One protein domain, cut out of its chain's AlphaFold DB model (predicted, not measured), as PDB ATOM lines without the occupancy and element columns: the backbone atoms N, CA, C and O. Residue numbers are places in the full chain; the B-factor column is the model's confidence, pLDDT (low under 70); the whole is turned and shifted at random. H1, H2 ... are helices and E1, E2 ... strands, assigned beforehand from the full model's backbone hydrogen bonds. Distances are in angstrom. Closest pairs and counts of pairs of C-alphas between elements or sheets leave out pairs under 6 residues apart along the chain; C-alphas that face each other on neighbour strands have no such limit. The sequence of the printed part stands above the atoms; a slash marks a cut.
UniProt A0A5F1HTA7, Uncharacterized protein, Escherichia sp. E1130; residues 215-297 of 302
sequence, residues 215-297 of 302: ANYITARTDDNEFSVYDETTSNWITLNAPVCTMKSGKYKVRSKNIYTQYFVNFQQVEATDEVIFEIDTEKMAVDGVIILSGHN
ATOM      1  N   ALA A 215     203.599 153.435 174.165       94.88
ATOM      2  CA  ALA A 215     204.912 153.174 174.734       94.88
ATOM      3  C   ALA A 215     206.015 153.441 173.697       94.88
ATOM      4  O   ALA A 215     205.818 153.263 172.490       94.88
ATOM      5  N   ASN A 216     207.175 153.867 174.185       95.25
ATOM      6  CA  ASN A 216     208.424 153.957 173.449       95.25
ATOM      7  C   ASN A 216     209.160 152.622 173.544       95.25
ATOM      8  O   ASN A 216     209.559 152.195 174.622       95.25
ATOM      9  N   TYR A 217     209.361 151.989 172.401       92.56
ATOM     10  CA  TYR A 217     210.106 150.757 172.238       92.56
ATOM     11  C   TYR A 217     211.502 151.093 171.754       92.56
ATOM     12  O   TYR A 217     211.667 151.832 170.780       92.56
ATOM     13  N   ILE A 218     212.486 150.521 172.422       91.31
ATOM     14  CA  ILE A 218     213.897 150.706 172.154       91.31
ATOM     15  C   ILE A 218     214.502 149.337 171.866       91.31
ATOM     16  O   ILE A 218     214.257 148.382 172.601       91.31
ATOM     17  N   THR A 219     215.291 149.238 170.805       86.12
ATOM     18  CA  THR A 219     216.132 148.065 170.554       86.12
ATOM     19  C   THR A 219     217.557 148.408 170.958       86.12
ATOM     20  O   THR A 219     218.071 149.475 170.614       86.12
ATOM     21  N   ALA A 220     218.177 147.539 171.755       69.88
ATOM     22  CA  ALA A 220     219.474 147.835 172.357       69.88
ATOM     23  C   ALA A 220     220.621 147.854 171.327       69.88
ATOM     24  O   ALA A 220     221.590 148.591 171.496       69.88
ATOM     25  N   ARG A 221     220.528 147.059 170.251       72.69
ATOM     26  CA  ARG A 221     221.651 146.818 169.328       72.69
ATOM     27  C   ARG A 221     221.218 146.731 167.873       72.69
ATOM     28  O   ARG A 221     220.085 146.374 167.565       72.69
ATOM     29  N   THR A 222     222.155 146.972 166.956       65.44
ATOM     30  CA  THR A 222     221.894 146.866 165.513       65.44
ATOM     31  C   THR A 222     221.372 145.491 165.087       65.44
ATOM     32  O   THR A 222     220.540 145.409 164.187       65.44
ATOM     33  N   ASP A 223     221.813 144.406 165.722       65.75
ATOM     34  CA  ASP A 223     221.285 143.064 165.464       65.75
ATOM     35  C   ASP A 223     219.895 142.837 166.093       65.75
ATOM     36  O   ASP A 223     219.109 142.050 165.569       65.75
ATOM     37  N   ASP A 224     219.538 143.598 167.128       59.38
ATOM     38  CA  ASP A 224     218.192 143.641 167.712       59.38
ATOM     39  C   ASP A 224     217.208 144.499 166.881       59.38
ATOM     40  O   ASP A 224     215.992 144.413 167.059       59.38
ATOM     41  N   ASN A 225     217.688 145.306 165.924       61.53
ATOM     42  CA  ASN A 225     216.868 146.249 165.140       61.53
ATOM     43  C   ASN A 225     215.826 145.585 164.212       61.53
ATOM     44  O   ASN A 225     215.107 146.276 163.492       61.53
ATOM     45  N   GLU A 226     215.724 144.255 164.216       72.81
ATOM     46  CA  GLU A 226     214.790 143.483 163.390       72.81
ATOM     47  C   GLU A 226     213.671 142.808 164.207       72.81
ATOM     48  O   GLU A 226     212.974 141.919 163.703       72.81
ATOM     49  N   PHE A 227     213.446 143.247 165.452       82.00
ATOM     50  CA  PHE A 227     212.257 142.855 166.206       82.00
ATOM     51  C   PHE A 227     210.969 143.297 165.499       82.00
ATOM     52  O   PHE A 227     210.843 144.397 164.957       82.00
ATOM     53  N   SER A 228     209.977 142.411 165.506       87.81
ATOM     54  CA  SER A 228     208.632 142.682 165.002       87.81
ATOM     55  C   SER A 228     207.595 142.330 166.057       87.81
ATOM     56  O   SER A 228     207.736 141.329 166.749       87.81
ATOM     57  N   VAL A 229     206.523 143.106 166.135       89.31
ATOM     58  CA  VAL A 229     205.380 142.853 167.020       89.31
ATOM     59  C   VAL A 229     204.183 142.386 166.203       89.31
ATOM     60  O   VAL A 229     203.923 142.905 165.118       89.31
ATOM     61  N   TYR A 230     203.461 141.386 166.694       90.00
ATOM     62  CA  TYR A 230     202.223 140.930 166.079       90.00
ATOM     63  C   TYR A 230     201.056 141.767 166.589       90.00
ATOM     64  O   TYR A 230     200.726 141.722 167.773       90.00
ATOM     65  N   ASP A 231     200.425 142.509 165.691       82.38
ATOM     66  CA  ASP A 231     199.221 143.269 165.985       82.38
ATOM     67  C   ASP A 231     197.988 142.419 165.659       82.38
ATOM     68  O   ASP A 231     197.660 142.190 164.494       82.38
ATOM     69  N   GLU A 232     197.283 141.963 166.696       80.75
ATOM     70  CA  GLU A 232     196.066 141.159 166.540       80.75
ATOM     71  C   GLU A 232     194.951 141.912 165.802       80.75
ATOM     72  O   GLU A 232     194.151 141.293 165.099       80.75
ATOM     73  N   THR A 233     194.911 143.246 165.902       78.31
ATOM     74  CA  THR A 233     193.850 144.050 165.276       78.31
ATOM     75  C   THR A 233     193.974 144.078 163.759       78.31
ATOM     76  O   THR A 233     192.967 144.030 163.054       78.31
ATOM     77  N   THR A 234     195.207 144.105 163.251       81.38
ATOM     78  CA  THR A 234     195.505 144.050 161.816       81.38
ATOM     79  C   THR A 234     195.893 142.648 161.347       81.38
ATOM     80  O   THR A 234     196.024 142.429 160.143       81.38
ATOM     81  N   SER A 235     196.048 141.694 162.273       85.75
ATOM     82  CA  SER A 235     196.522 140.326 162.031       85.75
ATOM     83  C   SER A 235     197.866 140.263 161.291       85.75
ATOM     84  O   SER A 235     198.114 139.325 160.530       85.75
ATOM     85  N   ASN A 236     198.744 141.248 161.513       88.00
ATOM     86  CA  ASN A 236     200.013 141.413 160.803       88.00
ATOM     87  C   ASN A 236     201.201 141.584 161.756       88.00
ATOM     88  O   ASN A 236     201.068 142.051 162.883       88.00
ATOM     89  N   TRP A 237     202.391 141.238 161.258       89.19
ATOM     90  CA  TRP A 237     203.657 141.575 161.906       89.19
ATOM     91  C   TRP A 237     204.089 142.983 161.503       89.19
ATOM     92  O   TRP A 237     204.196 143.283 160.314       89.19
ATOM     93  N   ILE A 238     204.373 143.817 162.496       85.12
ATOM     94  CA  ILE A 238     204.868 145.179 162.329       85.12
ATOM     95  C   ILE A 238     206.321 145.192 162.787       85.12
ATOM     96  O   ILE A 238     206.607 144.929 163.953       85.12
ATOM     97  N   THR A 239     207.245 145.470 161.872       84.19
ATOM     98  CA  THR A 239     208.655 145.670 162.223       84.19
ATOM     99  C   THR A 239     208.799 146.964 163.013       84.19
ATOM    100  O   THR A 239     208.251 147.996 162.621       84.19
ATOM    101  N   LEU A 240     209.517 146.903 164.132       83.12
ATOM    102  CA  LEU A 240     209.800 148.082 164.939       83.12
ATOM    103  C   LEU A 240     210.753 148.995 164.164       83.12
ATOM    104  O   LEU A 240     211.775 148.546 163.646       83.12
ATOM    105  N   ASN A 241     210.423 150.285 164.076       81.81
ATOM    106  CA  ASN A 241     211.315 151.272 163.471       81.81
ATOM    107  C   ASN A 241     212.460 151.562 164.445       81.81
ATOM    108  O   ASN A 241     212.399 152.498 165.235       81.81
ATOM    109  N   ALA A 242     213.473 150.710 164.426       78.69
ATOM    110  CA  ALA A 242     214.622 150.801 165.302       78.69
ATOM    111  C   ALA A 242     215.454 152.091 165.091       78.69
ATOM    112  O   ALA A 242     215.398 152.702 164.018       78.69
ATOM    113  N   PRO A 243     216.255 152.513 166.087       85.50
ATOM    114  CA  PRO A 243     216.382 151.915 167.417       85.50
ATOM    115  C   PRO A 243     215.342 152.431 168.415       85.50
ATOM    116  O   PRO A 243     215.340 151.995 169.559       85.50
ATOM    117  N   VAL A 244     214.461 153.350 168.002       90.75
ATOM    118  CA  VAL A 244     213.390 153.907 168.837       90.75
ATOM    119  C   VAL A 244     212.113 154.050 168.018       90.75
ATOM    120  O   VAL A 244     212.087 154.788 167.033       90.75
ATOM    121  N   CYS A 245     211.025 153.434 168.472       91.38
ATOM    122  CA  CYS A 245     209.700 153.653 167.900       91.38
ATOM    123  C   CYS A 245     208.632 153.824 168.977       91.38
ATOM    124  O   CYS A 245     208.686 153.206 170.032       91.38
ATOM    125  N   THR A 246     207.636 154.657 168.698       93.31
ATOM    126  CA  THR A 246     206.474 154.828 169.573       93.31
ATOM    127  C   THR A 246     205.286 154.123 168.947       93.31
ATOM    128  O   THR A 246     204.953 154.366 167.785       93.31
ATOM    129  N   MET A 247     204.621 153.270 169.714       91.38
ATOM    130  CA  MET A 247     203.411 152.586 169.269       91.38
ATOM    131  C   MET A 247     202.437 152.398 170.424       91.38
ATOM    132  O   MET A 247     202.748 152.706 171.572       91.38
ATOM    133  N   LYS A 248     201.237 151.915 170.107       91.38
ATOM    134  CA  LYS A 248     200.187 151.682 171.093       91.38
ATOM    135  C   LYS A 248     200.658 150.697 172.164       91.38
ATOM    136  O   LYS A 248     201.314 149.710 171.850       91.38
ATOM    137  N   SER A 249     200.297 150.961 173.413       92.19
ATOM    138  CA  SER A 249     200.444 149.998 174.496       92.19
ATOM    139  C   SER A 249     199.429 148.865 174.325       92.19
ATOM    140  O   SER A 249     198.280 149.064 173.921       92.19
ATOM    141  N   GLY A 250     199.863 147.658 174.644       90.38
ATOM    142  CA  GLY A 250     199.057 146.454 174.659       90.38
ATOM    143  C   GLY A 250     199.887 145.211 174.943       90.38
ATOM    144  O   GLY A 250     201.034 145.284 175.401       90.38
ATOM    145  N   LYS A 251     199.277 144.065 174.644       91.81
ATOM    146  CA  LYS A 251     199.928 142.759 174.657       91.81
ATOM    147  C   LYS A 251     200.325 142.386 173.243       91.81
ATOM    148  O   LYS A 251     199.497 142.473 172.339       91.81
ATOM    149  N   TYR A 252     201.568 141.964 173.070       90.75
ATOM    150  CA  TYR A 252     202.116 141.642 171.759       90.75
ATOM    151  C   TYR A 252     202.902 140.344 171.813       90.75
ATOM    152  O   TYR A 252     203.647 140.099 172.760       90.75
ATOM    153  N   LYS A 253     202.801 139.556 170.741       92.44
ATOM    154  CA  LYS A 253     203.849 138.586 170.417       92.44
ATOM    155  C   LYS A 253     204.980 139.345 169.752       92.44
ATOM    156  O   LYS A 253     204.740 140.075 168.793       92.44
ATOM    157  N   VAL A 254     206.189 139.174 170.246       91.00
ATOM    158  CA  VAL A 254     207.403 139.732 169.669       91.00
ATOM    159  C   VAL A 254     208.139 138.612 168.965       91.00
ATOM    160  O   VAL A 254     208.248 137.510 169.493       91.00
ATOM    161  N   ARG A 255     208.638 138.889 167.766       90.50
ATOM    162  CA  ARG A 255     209.479 137.980 167.001       90.50
ATOM    163  C   ARG A 255     210.805 138.647 166.698       90.50
ATOM    164  O   ARG A 255     210.822 139.729 166.112       90.50
ATOM    165  N   SER A 256     211.889 137.964 167.033       86.00
ATOM    166  CA  SER A 256     213.226 138.277 166.541       86.00
ATOM    167  C   SER A 256     213.449 137.662 165.164       86.00
ATOM    168  O   SER A 256     212.934 136.587 164.859       86.00
ATOM    169  N   LYS A 257     214.246 138.311 164.319       83.69
ATOM    170  CA  LYS A 257     214.770 137.657 163.113       83.69
ATOM    171  C   LYS A 257     216.005 136.800 163.426       83.69
ATOM    172  O   LYS A 257     216.262 135.826 162.723       83.69
ATOM    173  N   ASN A 258     216.743 137.158 164.473       81.44
ATOM    174  CA  ASN A 258     217.924 136.442 164.939       81.44
ATOM    175  C   ASN A 258     217.553 135.446 166.039       81.44
ATOM    176  O   ASN A 258     216.679 135.719 166.860       81.44
ATOM    177  N   ILE A 259     218.243 134.306 166.061       81.50
ATOM    178  CA  ILE A 259     218.117 133.326 167.140       81.50
ATOM    179  C   ILE A 259     219.077 133.737 168.252       81.50
ATOM    180  O   ILE A 259     220.288 133.837 168.029       81.50
ATOM    181  N   TYR A 260     218.512 133.968 169.432       80.31
ATOM    182  CA  TYR A 260     219.243 134.255 170.656       80.31
ATOM    183  C   TYR A 260     219.011 133.149 171.684       80.31
ATOM    184  O   TYR A 260     217.947 132.530 171.707       80.31
ATOM    185  N   THR A 261     219.993 132.901 172.550       78.12
ATOM    186  CA  THR A 261     219.826 131.966 173.671       78.12
ATOM    187  C   THR A 261     218.959 132.559 174.776       78.12
ATOM    188  O   THR A 261     218.338 131.808 175.529       78.12
ATOM    189  N   GLN A 262     218.916 133.889 174.886       82.00
ATOM    190  CA  GLN A 262     218.151 134.618 175.894       82.00
ATOM    191  C   GLN A 262     217.575 135.913 175.307       82.00
ATOM    192  O   GLN A 262     218.193 136.538 174.443       82.00
ATOM    193  N   TYR A 263     216.398 136.309 175.795       85.44
ATOM    194  CA  TYR A 263     215.698 137.544 175.436       85.44
ATOM    195  C   TYR A 263     215.388 138.343 176.695       85.44
ATOM    196  O   TYR A 263     215.091 137.753 177.734       85.44
ATOM    197  N   PHE A 264     215.411 139.669 176.587       84.69
ATOM    198  CA  PHE A 264     215.219 140.586 177.702       84.69
ATOM    199  C   PHE A 264     214.218 141.678 177.369       84.69
ATOM    200  O   PHE A 264     214.198 142.221 176.261       84.69
ATOM    201  N   VAL A 265     213.424 142.022 178.380       87.50
ATOM    202  CA  VAL A 265     212.512 143.161 178.381       87.50
ATOM    203  C   VAL A 265     212.780 143.974 179.639       87.50
ATOM    204  O   VAL A 265     212.605 143.453 180.734       87.50
ATOM    205  N   ASN A 266     213.230 145.229 179.498       84.38
ATOM    206  CA  ASN A 266     213.563 146.109 180.634       84.38
ATOM    207  C   ASN A 266     214.350 145.382 181.750       84.38
ATOM    208  O   ASN A 266     213.927 145.361 182.904       84.38
ATOM    209  N   PHE A 267     215.492 144.778 181.390       75.50
ATOM    210  CA  PHE A 267     216.408 144.040 182.284       75.50
ATOM    211  C   PHE A 267     215.901 142.701 182.826       75.50
ATOM    212  O   PHE A 267     216.616 142.036 183.571       75.50
ATOM    213  N   GLN A 268     214.699 142.270 182.451       79.19
ATOM    214  CA  GLN A 268     214.176 140.966 182.839       79.19
ATOM    215  C   GLN A 268     214.312 139.979 181.700       79.19
ATOM    216  O   GLN A 268     213.850 140.250 180.592       79.19
ATOM    217  N   GLN A 269     214.886 138.813 181.990       82.56
ATOM    218  CA  GLN A 269     214.851 137.708 181.049       82.56
ATOM    219  C   GLN A 269     213.397 137.271 180.834       82.56
ATOM    220  O   GLN A 269     212.652 137.055 181.791       82.56
ATOM    221  N   VAL A 270     213.003 137.122 179.572       85.69
ATOM    222  CA  VAL A 270     211.704 136.574 179.180       85.69
ATOM    223  C   VAL A 270     211.884 135.210 178.533       85.69
ATOM    224  O   VAL A 270     212.850 134.955 177.811       85.69
ATOM    225  N   GLU A 271     210.941 134.312 178.801       85.56
ATOM    226  CA  GLU A 271     210.932 132.991 178.186       85.56
ATOM    227  C   GLU A 271     210.402 133.082 176.754       85.56
ATOM    228  O   GLU A 271     209.315 133.607 176.493       85.56
ATOM    229  N   ALA A 272     211.178 132.547 175.815       82.25
ATOM    230  CA  ALA A 272     210.743 132.406 174.440       82.25
ATOM    231  C   ALA A 272     209.844 131.164 174.310       82.25
ATOM    232  O   ALA A 272     210.218 130.058 174.694       82.25
ATOM    233  N   THR A 273     208.641 131.358 173.774       77.56
ATOM    234  CA  THR A 273     207.654 130.301 173.484       77.56
ATOM    235  C   THR A 273     208.025 129.441 172.269       77.56
ATOM    236  O   THR A 273     207.569 128.308 172.147       77.56
ATOM    237  N   ASP A 274     208.852 129.994 171.383       73.19
ATOM    238  CA  ASP A 274     209.507 129.365 170.230       73.19
ATOM    239  C   ASP A 274     210.892 130.031 170.102       73.19
ATOM    240  O   ASP A 274     211.056 131.125 170.641       73.19
ATOM    241  N   GLU A 275     211.875 129.448 169.402       73.56
ATOM    242  CA  GLU A 275     213.295 129.895 169.389       73.56
ATOM    243  C   GLU A 275     213.492 131.408 169.129       73.56
ATOM    244  O   GLU A 275     214.529 131.987 169.467       73.56
ATOM    245  N   VAL A 276     212.488 132.065 168.540       81.69
ATOM    246  CA  VAL A 276     212.484 133.490 168.202       81.69
ATOM    247  C   VAL A 276     211.257 134.284 168.666       81.69
ATOM    248  O   VAL A 276     211.160 135.461 168.318       81.69
ATOM    249  N   ILE A 277     210.307 133.688 169.402       86.56
ATOM    250  CA  ILE A 277     209.033 134.342 169.762       86.56
ATOM    251  C   ILE A 277     208.831 134.390 171.273       86.56
ATOM    252  O   ILE A 277     208.807 133.352 171.926       86.56
ATOM    253  N   PHE A 278     208.554 135.576 171.807       90.12
ATOM    254  CA  PHE A 278     208.149 135.790 173.200       90.12
ATOM    255  C   PHE A 278     206.948 136.736 173.279       90.12
ATOM    256  O   PHE A 278     206.548 137.336 172.282       90.12
ATOM    257  N   GLU A 279     206.342 136.859 174.456       90.81
ATOM    258  CA  GLU A 279     205.201 137.747 174.680       90.81
ATOM    259  C   GLU A 279     205.584 138.907 175.593       90.81
ATOM    260  O   GLU A 279     206.350 138.747 176.542       90.81
ATOM    261  N   ILE A 280     205.016 140.076 175.311       91.88
ATOM    262  CA  ILE A 280     205.133 141.257 176.163       91.88
ATOM    263  C   ILE A 280     203.750 141.780 176.533       91.88
ATOM    264  O   ILE A 280     202.820 141.745 175.727       91.88
ATOM    265  N   ASP A 281     203.635 142.309 177.746       91.75
ATOM    266  CA  ASP A 281     202.481 143.065 178.230       91.75
ATOM    267  C   ASP A 281     202.979 144.456 178.618       91.75
ATOM    268  O   ASP A 281     203.490 144.667 179.717       91.75
ATOM    269  N   THR A 282     202.904 145.396 177.678       90.06
ATOM    270  CA  THR A 282     203.523 146.718 177.861       90.06
ATOM    271  C   THR A 282     202.925 147.514 179.010       90.06
ATOM    272  O   THR A 282     203.620 148.331 179.597       90.06
ATOM    273  N   GLU A 283     201.677 147.243 179.387       88.56
ATOM    274  CA  GLU A 283     201.039 147.888 180.536       88.56
ATOM    275  C   GLU A 283     201.656 147.440 181.870       88.56
ATOM    276  O   GLU A 283     201.492 148.118 182.880       88.56
ATOM    277  N   LYS A 284     202.363 146.304 181.881       89.50
ATOM    278  CA  LYS A 284     203.022 145.745 183.071       89.50
ATOM    279  C   LYS A 284     204.537 145.835 183.025       89.50
ATOM    280  O   LYS A 284     205.166 145.903 184.072       89.50
ATOM    281  N   MET A 285     205.105 145.742 181.827       91.31
ATOM    282  CA  MET A 285     206.549 145.652 181.618       91.31
ATOM    283  C   MET A 285     207.184 147.009 181.318       91.31
ATOM    284  O   MET A 285     208.387 147.157 181.513       91.31
ATOM    285  N   ALA A 286     206.417 147.993 180.829       92.69
ATOM    286  CA  ALA A 286     206.954 149.327 180.592       92.69
ATOM    287  C   ALA A 286     207.254 150.044 181.908       92.69
ATOM    288  O   ALA A 286     206.502 149.947 182.875       92.69
ATOM    289  N   VAL A 287     208.322 150.832 181.894       93.19
ATOM    290  CA  VAL A 287     208.710 151.708 183.000       93.19
ATOM    291  C   VAL A 287     208.484 153.126 182.506       93.19
ATOM    292  O   VAL A 287     209.163 153.569 181.580       93.19
ATOM    293  N   ASP A 288     207.446 153.778 183.027       95.62
ATOM    294  CA  ASP A 288     206.960 155.088 182.569       95.62
ATOM    295  C   ASP A 288     206.853 155.198 181.039       95.62
ATOM    296  O   ASP A 288     207.266 156.173 180.413       95.62
ATOM    297  N   GLY A 289     206.313 154.149 180.413       95.06
ATOM    298  CA  GLY A 289     206.107 154.091 178.967       95.06
ATOM    299  C   GLY A 289     207.347 153.722 178.148       95.06
ATOM    300  O   GLY A 289     207.251 153.729 176.927       95.06
ATOM    301  N   VAL A 290     208.481 153.367 178.761       95.38
ATOM    302  CA  VAL A 290     209.676 152.876 178.051       95.38
ATOM    303  C   VAL A 290     209.762 151.353 178.112       95.38
ATOM    304  O   VAL A 290     209.619 150.754 179.180       95.38
ATOM    305  N   ILE A 291     210.032 150.726 176.968       92.75
ATOM    306  CA  ILE A 291     210.346 149.304 176.827       92.75
ATOM    307  C   ILE A 291     211.628 149.146 176.036       92.75
ATOM    308  O   ILE A 291     211.728 149.643 174.920       92.75
ATOM    309  N   ILE A 292     212.569 148.387 176.578       89.88
ATOM    310  CA  ILE A 292     213.761 147.946 175.864       89.88
ATOM    311  C   ILE A 292     213.646 146.468 175.560       89.88
ATOM    312  O   ILE A 292     213.363 145.676 176.455       89.88
ATOM    313  N   LEU A 293     213.886 146.126 174.299       88.81
ATOM    314  CA  LEU A 293     213.970 144.766 173.795       88.81
ATOM    315  C   LEU A 293     215.420 144.463 173.412       88.81
ATOM    316  O   LEU A 293     216.065 145.250 172.714       88.81
ATOM    317  N   SER A 294     215.913 143.315 173.862       85.69
ATOM    318  CA  SER A 294     217.279 142.848 173.619       85.69
ATOM    319  C   SER A 294     217.290 141.321 173.546       85.69
ATOM    320  O   SER A 294     216.497 140.664 174.224       85.69
ATOM    321  N   GLY A 295     218.156 140.733 172.725       81.81
ATOM    322  CA  GLY A 295     218.484 139.304 172.784       81.81
ATOM    323  C   GLY A 295     219.994 139.106 172.826       81.81
ATOM    324  O   GLY A 295     220.717 140.011 172.449       81.81
ATOM    325  N   HIS A 296     220.511 137.965 173.288       74.88
ATOM    326  CA  HIS A 296     221.950 137.675 173.187       74.88
ATOM    327  C   HIS A 296     222.281 136.178 173.120       74.88
ATOM    328  O   HIS A 296     221.470 135.324 173.463       74.88
ATOM    329  N   ASN A 297     223.495 135.871 172.646       72.25
ATOM    330  CA  ASN A 297     224.010 134.506 172.453       72.25
ATOM    331  C   ASN A 297     225.203 134.151 173.357       72.25
ATOM    332  O   ASN A 297     225.715 133.033 173.293       72.25
TER     333      ASN A 297
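AT A GLANCE: This is residues 215 to 297 of the 302 residues of an uncharacterized protein of Escherichia sp. E1130 (UniProt A0A5F1HTA7). Two strongly twisted sheets, E4 E1 E9 E6 E7 and E3 E2 E5 E8, wrap round one shared middle as a small, loose barrel that is not closed. On one side E8 comes near E6 and E7 without pairing with them, on the other side E3 and E4 stay apart, and the short helix H1 lies at one end between E8 and E9. The printed part has 83 residues, with nine named strands and one named helix in the order E1 to E8, H1, E9; the class is mostly strand. The first sheet is mixed and the second all antiparallel. The whole is compact and rounded, with a radius of gyration of the C-alphas of 11.3 A and spans of 29 by 27 by 21 A.

HOW THE PARTS SIT: In the five-stranded sheet, E9, residues 290 to 296, is an inner strand with staggered pairing. Its residues 290 to 293 pair with E1, residues 215 to 219, parallel at 24 degrees, with N 291 and O 216 at 2.8 A. Its residues 293 to 296 pair with E6, residues 262 to 265, antiparallel at 173 degrees, with N 264 and O 294 at 2.8 A. The edge strand E4, residues 244 to 248, is antiparallel to E1, with N 217 and O 245 at 2.7 A. At the other edge E7, residues 268 to 270, forms a hairpin with E6, with N 265 and O 268 at 2.9 A. In the second sheet E5, residues 251 to 255, is antiparallel to the edge strand E8, residues 277 to 281, with N 254 and O 278 at 2.8 A. E5 is also antiparallel to E2, residues 228 to 231, with N 230 and O 253 at 2.8 A. E2 and the edge strand E3, residues 236 to 239, form a hairpin, with N 229 and O 238 at 2.8 A. Between the sheets, the closest C-alphas of E7 and E8, Val 270 and Phe 278, are 7.0 A apart, while E1 and E5 are apart. H1, residues 282 to 285, only grazes the five-stranded sheet; it is too short for an O i to N i+4 pair, and its one O i to N i+3 pair is not within range.

IN THESE COORDINATES: E1 begins at C-alpha 215, (204.912, 153.174, 174.734). E9, the longest strand, measures 20.1 A and ends at C-alpha 296, (221.950, 137.675, 173.187). E8 measures 13.8 A, E4 13.6 A and E5 13.1 A.

THE WHOLE: The C-alphas farthest apart, Thr 233 and Asn 297, are 32.4 A apart. The printed part has no cut and no long link. The mean pLDDT of the printed part is 84.8; residue 220 and residues 222 to 225 are under 70.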